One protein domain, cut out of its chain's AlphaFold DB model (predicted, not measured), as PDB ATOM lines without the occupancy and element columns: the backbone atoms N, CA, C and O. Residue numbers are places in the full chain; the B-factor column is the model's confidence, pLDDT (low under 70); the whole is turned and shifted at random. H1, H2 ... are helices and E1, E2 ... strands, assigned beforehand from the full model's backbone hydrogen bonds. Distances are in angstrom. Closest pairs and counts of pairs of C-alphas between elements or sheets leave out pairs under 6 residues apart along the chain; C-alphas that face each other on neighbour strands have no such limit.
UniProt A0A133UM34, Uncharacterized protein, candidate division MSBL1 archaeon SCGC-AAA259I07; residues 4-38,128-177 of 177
ATOM      1  N   GLU A   4    -112.309 -25.341 -33.076       90.88
ATOM      2  CA  GLU A   4    -111.495 -26.075 -34.058       90.88
ATOM      3  C   GLU A   4    -111.379 -25.295 -35.372       90.88
ATOM      4  O   GLU A   4    -110.296 -25.142 -35.925       90.88
ATOM      5  N   LYS A   5    -112.481 -24.678 -35.809       93.19
ATOM      6  CA  LYS A   5    -112.524 -23.856 -37.022       93.19
ATOM      7  C   LYS A   5    -111.798 -22.520 -36.863       93.19
ATOM      8  O   LYS A   5    -111.291 -21.969 -37.839       93.19
ATOM      9  N   ILE A   6    -111.785 -21.956 -35.655       92.00
ATOM     10  CA  ILE A   6    -110.979 -20.769 -35.339       92.00
ATOM     11  C   ILE A   6    -109.496 -21.121 -35.427       92.00
ATOM     12  O   ILE A   6    -108.748 -20.396 -36.073       92.00
ATOM     13  N   GLU A   7    -109.089 -22.223 -34.805       91.62
ATOM     14  CA  GLU A   7    -107.705 -22.688 -34.795       91.62
ATOM     15  C   GLU A   7    -107.196 -22.983 -36.208       91.62
ATOM     16  O   GLU A   7    -106.219 -22.364 -36.612       91.62
ATOM     17  N   GLU A   8    -107.921 -23.783 -36.995       93.50
ATOM     18  CA  GLU A   8    -107.582 -24.117 -38.389       93.50
ATOM     19  C   GLU A   8    -107.363 -22.860 -39.255       93.50
ATOM     20  O   GLU A   8    -106.382 -22.733 -40.000       93.50
ATOM     21  N   LYS A   9    -108.271 -21.882 -39.141       94.06
ATOM     22  CA  LYS A   9    -108.175 -20.628 -39.896       94.06
ATOM     23  C   LYS A   9    -107.012 -19.759 -39.437       94.06
ATOM     24  O   LYS A   9    -106.339 -19.158 -40.271       94.06
ATOM     25  N   LEU A  10    -106.796 -19.639 -38.129       91.31
ATOM     26  CA  LEU A  10    -105.707 -18.830 -37.592       91.31
ATOM     27  C   LEU A  10    -104.343 -19.444 -37.905       91.31
ATOM     28  O   LEU A  10    -103.444 -18.694 -38.274       91.31
ATOM     29  N   GLU A  11    -104.214 -20.768 -37.824       88.88
ATOM     30  CA  GLU A  11    -103.009 -21.505 -38.212       88.88
ATOM     31  C   GLU A  11    -102.621 -21.178 -39.655       88.88
ATOM     32  O   GLU A  11    -101.507 -20.728 -39.914       88.88
ATOM     33  N   THR A  12    -103.590 -21.265 -40.569       88.31
ATOM     34  CA  THR A  12    -103.378 -21.013 -42.001       88.31
ATOM     35  C   THR A  12    -103.093 -19.537 -42.309       88.31
ATOM     36  O   THR A  12    -102.228 -19.200 -43.117       88.31
ATOM     37  N   TYR A  13    -103.853 -18.609 -41.722       90.75
ATOM     38  CA  TYR A  13    -103.828 -17.214 -42.172       90.75
ATOM     39  C   TYR A  13    -102.763 -16.361 -41.477       90.75
ATOM     40  O   TYR A  13    -102.292 -15.388 -42.071       90.75
ATOM     41  N   ILE A  14    -102.360 -16.699 -40.245       86.94
ATOM     42  CA  ILE A  14    -101.401 -15.895 -39.470       86.94
ATOM     43  C   ILE A  14     -99.931 -16.248 -39.762       86.94
ATOM     44  O   ILE A  14     -99.067 -15.417 -39.487       86.94
ATOM     45  N   GLU A  15     -99.638 -17.416 -40.348       80.44
ATOM     46  CA  GLU A  15     -98.278 -17.959 -40.534       80.44
ATOM     47  C   GLU A  15     -97.245 -16.921 -41.032       80.44
ATOM     48  O   GLU A  15     -96.192 -16.740 -40.412       80.44
ATOM     49  N   ASP A  16     -97.606 -16.142 -42.059       78.56
ATOM     50  CA  ASP A  16     -96.705 -15.192 -42.737       78.56
ATOM     51  C   ASP A  16     -96.829 -13.730 -42.277       78.56
ATOM     52  O   ASP A  16     -96.310 -12.817 -42.925       78.56
ATOM     53  N   ILE A  17     -97.555 -13.455 -41.191       81.31
ATOM     54  CA  ILE A  17     -97.658 -12.102 -40.630       81.31
ATOM     55  C   ILE A  17     -97.075 -12.067 -39.212       81.31
ATOM     56  O   ILE A  17     -97.019 -13.091 -38.530       81.31
ATOM     57  N   PRO A  18     -96.615 -10.900 -38.719       77.44
ATOM     58  CA  PRO A  18     -95.953 -10.775 -37.420       77.44
ATOM     59  C   PRO A  18     -96.963 -10.779 -36.265       77.44
ATOM     60  O   PRO A  18     -96.880  -9.977 -35.340       77.44
ATOM     61  N   TRP A  19     -97.936 -11.678 -36.328       82.62
ATOM     62  CA  TRP A  19     -98.910 -11.942 -35.288       82.62
ATOM     63  C   TRP A  19     -98.799 -13.407 -34.877       82.62
ATOM     64  O   TRP A  19     -98.382 -14.264 -35.650       82.62
ATOM     65  N   ARG A  20     -99.136 -13.715 -33.634       84.62
ATOM     66  CA  ARG A  20     -99.288 -15.082 -33.132       84.62
ATOM     67  C   ARG A  20    -100.590 -15.180 -32.384       84.62
ATOM     68  O   ARG A  20    -101.085 -14.179 -31.867       84.62
ATOM     69  N   TYR A  21    -101.128 -16.384 -32.306       88.50
ATOM     70  CA  TYR A  21    -102.342 -16.639 -31.555       88.50
ATOM     71  C   TYR A  21    -102.121 -17.731 -30.512       88.50
ATOM     72  O   TYR A  21    -101.197 -18.536 -30.599       88.50
ATOM     73  N   ARG A  22    -102.974 -17.725 -29.493       86.56
ATOM     74  CA  ARG A  22    -103.112 -18.814 -28.533       86.56
ATOM     75  C   ARG A  22    -104.579 -18.963 -28.170       86.56
ATOM     76  O   ARG A  22    -105.192 -17.999 -27.703       86.56
ATOM     77  N   ILE A  23    -105.108 -20.168 -28.334       88.19
ATOM     78  CA  ILE A  23    -106.428 -20.530 -27.825       88.19
ATOM     79  C   ILE A  23    -106.333 -20.704 -26.304       88.19
ATOM     80  O   ILE A  23    -105.436 -21.373 -25.790       88.19
ATOM     81  N   LEU A  24    -107.219 -20.041 -25.565       87.06
ATOM     82  CA  LEU A  24    -107.317 -20.116 -24.109       87.06
ATOM     83  C   LEU A  24    -108.577 -20.899 -23.743       87.06
ATOM     84  O   LEU A  24    -109.662 -20.323 -23.658       87.06
ATOM     85  N   GLU A  25    -108.424 -22.205 -23.522       82.69
ATOM     86  CA  GLU A  25    -109.542 -23.129 -23.286       82.69
ATOM     87  C   GLU A  25    -110.403 -22.721 -22.084       82.69
ATOM     88  O   GLU A  25    -111.612 -22.569 -22.217       82.69
ATOM     89  N   GLU A  26    -109.772 -22.419 -20.946       78.62
ATOM     90  CA  GLU A  26    -110.459 -22.000 -19.713       78.62
ATOM     91  C   GLU A  26    -111.285 -20.715 -19.874       78.62
ATOM     92  O   GLU A  26    -112.187 -20.444 -19.086       78.62
ATOM     93  N   LYS A  27    -110.947 -19.887 -20.868       76.44
ATOM     94  CA  LYS A  27    -111.552 -18.567 -21.084       76.44
ATOM     95  C   LYS A  27    -112.392 -18.493 -22.353       76.44
ATOM     96  O   LYS A  27    -112.755 -17.379 -22.724       76.44
ATOM     97  N   ASN A  28    -112.609 -19.616 -23.043       88.69
ATOM     98  CA  ASN A  28    -113.260 -19.695 -24.355       88.69
ATOM     99  C   ASN A  28    -112.883 -18.521 -25.287       88.69
ATOM    100  O   ASN A  28    -113.747 -17.819 -25.811       88.69
ATOM    101  N   SER A  29    -111.586 -18.230 -25.414       90.25
ATOM    102  CA  SER A  29    -111.110 -17.032 -26.120       90.25
ATOM    103  C   SER A  29    -109.813 -17.259 -26.881       90.25
ATOM    104  O   SER A  29    -109.008 -18.129 -26.547       90.25
ATOM    105  N   VAL A  30    -109.576 -16.408 -27.874       89.88
ATOM    106  CA  VAL A  30    -108.318 -16.299 -28.607       89.88
ATOM    107  C   VAL A  30    -107.535 -15.108 -28.092       89.88
ATOM    108  O   VAL A  30    -108.031 -13.981 -28.054       89.88
ATOM    109  N   ARG A  31    -106.271 -15.339 -27.743       85.94
ATOM    110  CA  ARG A  31    -105.291 -14.274 -27.544       85.94
ATOM    111  C   ARG A  31    -104.475 -14.094 -28.815       85.94
ATOM    112  O   ARG A  31    -103.828 -15.043 -29.231       85.94
ATOM    113  N   LEU A  32    -104.438 -12.882 -29.352       87.62
ATOM    114  CA  LEU A  32    -103.551 -12.485 -30.444       87.62
ATOM    115  C   LEU A  32    -102.428 -11.619 -29.881       87.62
ATOM    116  O   LEU A  32    -102.672 -10.787 -29.006       87.62
ATOM    117  N   LEU A  33    -101.210 -11.824 -30.364       80.75
ATOM    118  CA  LEU A  33    -100.009 -11.113 -29.948       80.75
ATOM    119  C   LEU A  33     -99.269 -10.613 -31.183       80.75
ATOM    120  O   LEU A  33     -99.050 -11.382 -32.114       80.75
ATOM    121  N   ASN A  34     -98.859  -9.354 -31.170       77.25
ATOM    122  CA  ASN A  34     -98.030  -8.782 -32.218       77.25
ATOM    123  C   ASN A  34     -96.546  -8.995 -31.888       77.25
ATOM    124  O   ASN A  34     -96.060  -8.543 -30.852       77.25
ATOM    125  N   LEU A  35     -95.829  -9.689 -32.770       65.06
ATOM    126  CA  LEU A  35     -94.404  -9.980 -32.615       65.06
ATOM    127  C   LEU A  35     -93.509  -8.798 -33.002       65.06
ATOM    128  O   LEU A  35     -92.364  -8.743 -32.577       65.06
ATOM    129  N   LYS A  36     -94.000  -7.838 -33.797       56.84
ATOM    130  CA  LYS A  36     -93.208  -6.650 -34.159       56.84
ATOM    131  C   LYS A  36     -93.147  -5.600 -33.057       56.84
ATOM    132  O   LYS A  36     -92.186  -4.847 -33.035       56.84
ATOM    133  N   THR A  37     -94.119  -5.588 -32.148       50.84
ATOM    134  CA  THR A  37     -94.105  -4.745 -30.937       50.84
ATOM    135  C   THR A  37     -93.490  -5.446 -29.720       50.84
ATOM    136  O   THR A  37     -93.607  -5.006 -28.581       50.84
ATOM    137  N   SER A  38     -92.866  -6.595 -29.971       47.22
ATOM    138  CA  SER A  38     -91.817  -7.200 -29.148       47.22
ATOM    139  C   SER A  38     -90.617  -7.444 -30.067       47.22
ATOM    140  O   SER A  38     -90.096  -8.547 -30.191       47.22
ATOM    141  N   ILE A 128    -102.121   0.486 -31.158       50.31
ATOM    142  CA  ILE A 128    -101.987  -0.847 -31.747       50.31
ATOM    143  C   ILE A 128    -101.920  -1.782 -30.541       50.31
ATOM    144  O   ILE A 128    -100.955  -1.707 -29.776       50.31
ATOM    145  N   PRO A 129    -102.945  -2.604 -30.269       55.97
ATOM    146  CA  PRO A 129    -102.902  -3.441 -29.094       55.97
ATOM    147  C   PRO A 129    -101.845  -4.507 -29.362       55.97
ATOM    148  O   PRO A 129    -102.030  -5.372 -30.213       55.97
ATOM    149  N   ASN A 130    -100.740  -4.471 -28.615       65.81
ATOM    150  CA  ASN A 130     -99.715  -5.524 -28.669       65.81
ATOM    151  C   ASN A 130    -100.306  -6.895 -28.335       65.81
ATOM    152  O   ASN A 130     -99.751  -7.929 -28.692       65.81
ATOM    153  N   ARG A 131    -101.452  -6.890 -27.649       75.50
ATOM    154  CA  ARG A 131    -102.233  -8.057 -27.300       75.50
ATOM    155  C   ARG A 131    -103.722  -7.768 -27.461       75.50
ATOM    156  O   ARG A 131    -104.224  -6.806 -26.884       75.50
ATOM    157  N   ILE A 132    -104.426  -8.659 -28.146       84.50
ATOM    158  CA  ILE A 132    -105.885  -8.641 -28.300       84.50
ATOM    159  C   ILE A 132    -106.436  -9.927 -27.679       84.50
ATOM    160  O   ILE A 132    -105.814 -10.985 -27.781       84.50
ATOM    161  N   LEU A 133    -107.570  -9.837 -26.989       87.38
ATOM    162  CA  LEU A 133    -108.298 -10.990 -26.467       87.38
ATOM    163  C   LEU A 133    -109.728 -10.937 -27.007       87.38
ATOM    164  O   LEU A 133    -110.396  -9.927 -26.809       87.38
ATOM    165  N   ILE A 134    -110.171 -11.997 -27.677       89.31
ATOM    166  CA  ILE A 134    -111.489 -12.079 -28.322       89.31
ATOM    167  C   ILE A 134    -112.176 -13.361 -27.855       89.31
ATOM    168  O   ILE A 134    -111.539 -14.415 -27.857       89.31
ATOM    169  N   GLY A 135    -113.443 -13.294 -27.443       91.06
ATOM    170  CA  GLY A 135    -114.231 -14.490 -27.145       91.06
ATOM    171  C   GLY A 135    -114.480 -15.315 -28.408       91.06
ATOM    172  O   GLY A 135    -114.783 -14.765 -29.463       91.06
ATOM    173  N   ASN A 136    -114.380 -16.641 -28.326       88.69
ATOM    174  CA  ASN A 136    -114.629 -17.524 -29.473       88.69
ATOM    175  C   ASN A 136    -116.062 -17.360 -30.015       88.69
ATOM    176  O   ASN A 136    -116.298 -17.416 -31.226       88.69
ATOM    177  N   ASP A 137    -117.005 -17.101 -29.108       90.31
ATOM    178  CA  ASP A 137    -118.421 -16.884 -29.412       90.31
ATOM    179  C   ASP A 137    -118.685 -15.535 -30.090       90.31
ATOM    180  O   ASP A 137    -119.737 -15.359 -30.713       90.31
ATOM    181  N   ASP A 138    -117.738 -14.600 -29.994       91.31
ATOM    182  CA  ASP A 138    -117.808 -13.297 -30.649       91.31
ATOM    183  C   ASP A 138    -117.284 -13.357 -32.079       91.31
ATOM    184  O   ASP A 138    -117.694 -12.540 -32.893       91.31
ATOM    185  N   ILE A 139    -116.423 -14.326 -32.405       94.69
ATOM    186  CA  ILE A 139    -115.843 -14.477 -33.742       94.69
ATOM    187  C   ILE A 139    -116.881 -15.079 -34.690       94.69
ATOM    188  O   ILE A 139    -117.330 -16.218 -34.517       94.69
ATOM    189  N   GLU A 140    -117.211 -14.335 -35.741       94.50
ATOM    190  CA  GLU A 140    -118.141 -14.748 -36.792       94.50
ATOM    191  C   GLU A 140    -117.392 -15.255 -38.026       94.50
ATOM    192  O   GLU A 140    -117.763 -16.272 -38.617       94.50
ATOM    193  N   ARG A 141    -116.305 -14.570 -38.408       94.81
ATOM    194  CA  ARG A 141    -115.538 -14.887 -39.617       94.81
ATOM    195  C   ARG A 141    -114.065 -14.524 -39.456       94.81
ATOM    196  O   ARG A 141    -113.726 -13.525 -38.836       94.81
ATOM    197  N   ILE A 142    -113.201 -15.336 -40.056       95.56
ATOM    198  CA  ILE A 142    -111.771 -15.056 -40.215       95.56
ATOM    199  C   ILE A 142    -111.433 -15.255 -41.692       95.56
ATOM    200  O   ILE A 142    -111.845 -16.270 -42.274       95.56
ATOM    201  N   GLU A 143    -110.737 -14.285 -42.279       94.62
ATOM    202  CA  GLU A 143    -110.387 -14.233 -43.700       94.62
ATOM    203  C   GLU A 143    -108.970 -13.707 -43.906       94.62
ATOM    204  O   GLU A 143    -108.496 -12.847 -43.163       94.62
ATOM    205  N   GLU A 144    -108.315 -14.194 -44.954       90.75
ATOM    206  CA  GLU A 144    -107.088 -13.602 -45.472       90.75
ATOM    207  C   GLU A 144    -107.442 -12.521 -46.503       90.75
ATOM    208  O   GLU A 144    -108.205 -12.762 -47.437       90.75
ATOM    209  N   GLU A 145    -106.866 -11.331 -46.352       87.38
ATOM    210  CA  GLU A 145    -106.897 -10.266 -47.353       87.38
ATOM    211  C   GLU A 145    -105.474 -10.041 -47.876       87.38
ATOM    212  O   GLU A 145    -104.601  -9.556 -47.146       87.38
ATOM    213  N   LYS A 146    -105.248 -10.372 -49.151       77.00
ATOM    214  CA  LYS A 146    -104.024 -10.027 -49.885       77.00
ATOM    215  C   LYS A 146    -104.281  -8.789 -50.735       77.00
ATOM    216  O   LYS A 146    -105.217  -8.759 -51.527       77.00
ATOM    217  N   SER A 147    -103.454  -7.763 -50.570       66.62
ATOM    218  CA  SER A 147    -103.480  -6.599 -51.454       66.62
ATOM    219  C   SER A 147    -102.688  -6.893 -52.727       66.62
ATOM    220  O   SER A 147    -101.473  -7.054 -52.659       66.62
ATOM    221  N   GLU A 148    -103.353  -6.870 -53.885       55.16
ATOM    222  CA  GLU A 148    -102.715  -7.026 -55.209       55.16
ATOM    223  C   GLU A 148    -101.709  -5.908 -55.539       55.16
ATOM    224  O   GLU A 148    -100.881  -6.051 -56.430       55.16
ATOM    225  N   ILE A 149    -101.777  -4.778 -54.825       55.19
ATOM    226  CA  ILE A 149    -101.002  -3.562 -55.121       55.19
ATOM    227  C   ILE A 149     -99.713  -3.485 -54.291       55.19
ATOM    228  O   ILE A 149     -98.774  -2.792 -54.673       55.19
ATOM    229  N   SER A 150     -99.663  -4.140 -53.128       55.38
ATOM    230  CA  SER A 150     -98.605  -3.898 -52.132       55.38
ATOM    231  C   SER A 150     -97.935  -5.157 -51.585       55.38
ATOM    232  O   SER A 150     -97.192  -5.047 -50.611       55.38
ATOM    233  N   ASP A 151     -98.239  -6.336 -52.145       57.66
ATOM    234  CA  ASP A 151     -97.877  -7.658 -51.598       57.66
ATOM    235  C   ASP A 151     -98.187  -7.798 -50.093       57.66
ATOM    236  O   ASP A 151     -97.672  -8.671 -49.390       57.66
ATOM    237  N   SER A 152     -99.043  -6.920 -49.559       65.31
ATOM    238  CA  SER A 152     -99.302  -6.852 -48.133       65.31
ATOM    239  C   SER A 152    -100.418  -7.825 -47.785       65.31
ATOM    240  O   SER A 152    -101.571  -7.690 -48.208       65.31
ATOM    241  N   LYS A 153    -100.043  -8.850 -47.019       83.50
ATOM    242  CA  LYS A 153    -100.959  -9.809 -46.408       83.50
ATOM    243  C   LYS A 153    -101.561  -9.209 -45.144       83.50
ATOM    244  O   LYS A 153    -100.885  -8.532 -44.364       83.50
ATOM    245  N   SER A 154    -102.837  -9.471 -44.926       87.94
ATOM    246  CA  SER A 154    -103.533  -9.135 -43.694       87.94
ATOM    247  C   SER A 154    -104.566 -10.199 -43.356       87.94
ATOM    248  O   SER A 154    -105.053 -10.901 -44.236       87.94
ATOM    249  N   VAL A 155    -104.883 -10.325 -42.074       92.62
ATOM    250  CA  VAL A 155    -105.907 -11.243 -41.578       92.62
ATOM    251  C   VAL A 155    -107.024 -10.421 -40.970       92.62
ATOM    252  O   VAL A 155    -106.803  -9.650 -40.035       92.62
ATOM    253  N   LYS A 156    -108.221 -10.583 -41.516       93.88
ATOM    254  CA  LYS A 156    -109.433  -9.931 -41.047       93.88
ATOM    255  C   LYS A 156    -110.197 -10.878 -40.129       93.88
ATOM    256  O   LYS A 156    -110.482 -12.014 -40.499       93.88
ATOM    257  N   ILE A 157    -110.532 -10.398 -38.938       93.75
ATOM    258  CA  ILE A 157    -111.329 -11.100 -37.935       93.75
ATOM    259  C   ILE A 157    -112.598 -10.280 -37.712       93.75
ATOM    260  O   ILE A 157    -112.558  -9.214 -37.097       93.75
ATOM    261  N   THR A 158    -113.717 -10.776 -38.225       94.81
ATOM    262  CA  THR A 158    -115.043 -10.189 -38.019       94.81
ATOM    263  C   THR A 158    -115.658 -10.784 -36.766       94.81
ATOM    264  O   THR A 158    -115.774 -12.009 -36.641       94.81
ATOM    265  N   CYS A 159    -116.053  -9.905 -35.858       91.75
ATOM    266  CA  CYS A 159    -116.712 -10.240 -34.612       91.75
ATOM    267  C   CYS A 159    -118.099  -9.589 -34.539       91.75
ATOM    268  O   CYS A 159    -118.426  -8.685 -35.310       91.75
ATOM    269  N   LYS A 160    -118.897  -9.998 -33.554       90.06
ATOM    270  CA  LYS A 160    -120.180  -9.360 -33.240       90.06
ATOM    271  C   LYS A 160    -119.985  -7.873 -32.912       90.06
ATOM    272  O   LYS A 160    -119.508  -7.528 -31.832       90.06
ATOM    273  N   GLY A 161    -120.368  -6.998 -33.840       82.38
ATOM    274  CA  GLY A 161    -120.346  -5.538 -33.670       82.38
ATOM    275  C   GLY A 161    -118.985  -4.861 -33.872       82.38
ATOM    276  O   GLY A 161    -118.872  -3.657 -33.658       82.38
ATOM    277  N   PHE A 162    -117.941  -5.590 -34.275       85.31
ATOM    278  CA  PHE A 162    -116.650  -4.989 -34.627       85.31
ATOM    279  C   PHE A 162    -115.816  -5.899 -35.531       85.31
ATOM    280  O   PHE A 162    -116.017  -7.108 -35.602       85.31
ATOM    281  N   GLN A 163    -114.821  -5.326 -36.192       88.50
ATOM    282  CA  GLN A 163    -113.840  -6.038 -36.997       88.50
ATOM    283  C   GLN A 163    -112.422  -5.605 -36.629       88.50
ATOM    284  O   GLN A 163    -112.164  -4.462 -36.244       88.50
ATOM    285  N   ILE A 164    -111.493  -6.548 -36.767       89.50
ATOM    286  CA  ILE A 164    -110.068  -6.341 -36.534       89.50
ATOM    287  C   ILE A 164    -109.304  -6.776 -37.776       89.50
ATOM    288  O   ILE A 164    -109.535  -7.863 -38.302       89.50
ATOM    289  N   LYS A 165    -108.351  -5.953 -38.212       89.56
ATOM    290  CA  LYS A 165    -107.436  -6.271 -39.309       89.56
ATOM    291  C   LYS A 165    -106.000  -6.337 -38.804       89.56
ATOM    292  O   LYS A 165    -105.397  -5.314 -38.487       89.56
ATOM    293  N   LEU A 166    -105.443  -7.544 -38.761       88.31
ATOM    294  CA  LEU A 166    -104.043  -7.805 -38.432       88.31
ATOM    295  C   LEU A 166    -103.204  -7.648 -39.701       88.31
ATOM    296  O   LEU A 166    -103.377  -8.400 -40.657       88.31
ATOM    297  N   ARG A 167    -102.305  -6.666 -39.748       83.81
ATOM    298  CA  ARG A 167    -101.522  -6.361 -40.955       83.81
ATOM    299  C   ARG A 167    -100.149  -7.037 -40.934       83.81
ATOM    300  O   ARG A 167     -99.498  -7.104 -39.891       83.81
ATOM    301  N   GLY A 168     -99.652  -7.442 -42.105       75.62
ATOM    302  CA  GLY A 168     -98.314  -8.021 -42.302       75.62
ATOM    303  C   GLY A 168     -97.158  -7.082 -41.945       75.62
ATOM    304  O   GLY A 168     -96.052  -7.509 -41.614       75.62
ATOM    305  N   ASN A 169     -97.412  -5.772 -41.910       71.50
ATOM    306  CA  ASN A 169     -96.436  -4.813 -41.403       71.50
ATOM    307  C   ASN A 169     -96.368  -4.761 -39.864       71.50
ATOM    308  O   ASN A 169     -95.457  -4.111 -39.362       71.50
ATOM    309  N   GLY A 170     -97.237  -5.470 -39.134       70.94
ATOM    310  CA  GLY A 170     -97.367  -5.383 -37.673       70.94
ATOM    311  C   GLY A 170     -98.361  -4.322 -37.212       70.94
ATOM    312  O   GLY A 170     -98.474  -4.066 -36.025       70.94
ATOM    313  N   GLY A 171     -99.096  -3.684 -38.117       75.56
ATOM    314  CA  GLY A 171    -100.213  -2.824 -37.747       75.56
ATOM    315  C   GLY A 171    -101.443  -3.626 -37.324       75.56
ATOM    316  O   GLY A 171    -101.594  -4.803 -37.661       75.56
ATOM    317  N   CYS A 172    -102.351  -2.951 -36.628       79.75
ATOM    318  CA  CYS A 172    -103.706  -3.415 -36.364       79.75
ATOM    319  C   CYS A 172    -104.668  -2.282 -36.701       79.75
ATOM    320  O   CYS A 172    -104.410  -1.153 -36.287       79.75
ATOM    321  N   ASP A 173    -105.755  -2.583 -37.403       78.88
ATOM    322  CA  ASP A 173    -106.871  -1.652 -37.569       78.88
ATOM    323  C   ASP A 173    -108.099  -2.214 -36.844       78.88
ATOM    324  O   ASP A 173    -108.318  -3.428 -36.837       78.88
ATOM    325  N   PHE A 174    -108.860  -1.336 -36.194       78.25
ATOM    326  CA  PHE A 174    -110.086  -1.670 -35.473       78.25
ATOM    327  C   PHE A 174    -111.223  -0.802 -36.004       78.25
ATOM    328  O   PHE A 174    -111.091   0.421 -36.070       78.25
ATOM    329  N   GLU A 175    -112.343  -1.428 -36.343       75.56
ATOM    330  CA  GLU A 175    -113.525  -0.741 -36.856       75.56
ATOM    331  C   GLU A 175    -114.784  -1.339 -36.217       75.56
ATOM    332  O   GLU A 175    -114.936  -2.556 -36.134       75.56
ATOM    333  N   THR A 176    -115.676  -0.482 -35.729       77.38
ATOM    334  CA  THR A 176    -116.985  -0.875 -35.187       77.38
ATOM    335  C   THR A 176    -117.962  -1.113 -36.341       77.38
ATOM    336  O   THR A 176    -117.914  -0.373 -37.322       77.38
ATOM    337  N   LEU A 177    -118.825  -2.129 -36.233       67.25
ATOM    338  CA  LEU A 177    -119.816  -2.501 -37.256       67.25
ATOM    339  C   LEU A 177    -121.235  -2.069 -36.876       67.25
ATOM    340  O   LEU A 177    -121.548  -2.096 -35.663       67.25
TER     341      LEU A 177
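Overview. This is residues 4 to 38 and 128 to 177 of the 177 residues of an uncharacterized protein of candidate division MSBL1 archaeon SCGC-AAA259I07 (UniProt A0A133UM34). A four-stranded antiparallel sheet, E4 to E7, and a smaller three-stranded antiparallel sheet, E1 to E3, make two walls of a trough, and the single helix H1 packs on one face of each, over E4 of the larger sheet and over E1 of the smaller. The larger sheet is twisted, and the two sheets meet loosely, with one pair of C-alphas within 8 A between E1 and E6 and a tight link from E3 to E4. The printed part has 85 residues, with one named helix and seven named strands in the order H1 E1 E2 E3 E4 E5 E6 E7, and its class is mixed, helices and strands. The sheets run E4 - E5 - E6 - E7 and E1 - E2 - E3. The whole is compact, with a radius of gyration of the C-alphas of 12.1 A and spans of 39 by 29 by 23 A.

Along the chain. In the larger sheet, E4 is residues 139 to 146, 20.5 A long from C-alpha 139 at (-115.843, -14.477, -33.742); E5 is residues 153 to 159, 19.7 A; E6 is residues 162 to 167, 16.5 A; E7 is residues 172 to 176, 13.6 A, ending at C-alpha 176 at (-116.985, -0.875, -35.187). In the smaller, E1 is residues 19 to 24, 16.2 A; E2 is residues 29 to 34, 16.6 A; E3 is residues 131 to 135, 13.6 A. H1 is residues 4 to 14, 15.3 A, from C-alpha 4 at (-111.495, -26.075, -34.058).

Arrangement. E4 E5 E6 E7 form a meander, each strand the antiparallel neighbour of the one before. N 143 and O 156 of E4 and E5 are 2.9 A apart, N 157 and O 164 of E5 and E6 2.8 A, and N 165 and O 173 of E6 and E7 2.9 A, within hydrogen-bond range. H1 is on this sheet, two layers with the helix on one face, at a height over the sheet of 9.5 A; its closest C-alphas to E4 are Tyr 13 and Glu 144, 5.9 A. H1 is also on the sheet E1 E2 E3, again two layers, at a height over the sheet of 9.4 A; Ile 14 and Arg 20 are its closest C-alphas to E1, 6.7 A. On the local plane it stands at 23 degrees to E4 and 5 degrees to E1, along the strands of both sheets. E1 and E2 form a hairpin, with N 22 and O 31 2.8 A apart; in E2 and E3, N 32 and O 132 are 2.8 A apart. E3 and E5 are only just apart, at 8.4 A. Every O i to N i+4 pair in H1 is within hydrogen-bond range.

Size, cuts and confidence. The C-alphas farthest apart are those of Glu 26 and Ile 149, 41.0 A. Residues 39 to 127 are not printed, and C-alphas 38 and 128 are 12.3 A apart across this cut, which falls between E2 and E3. Of the links that are printed whole, E4 to E5 is short and the others are tight. The mean pLDDT of the printed part is 81.6; residues 35 to 38, 128 to 130, 147 to 152 and 177 are under 70.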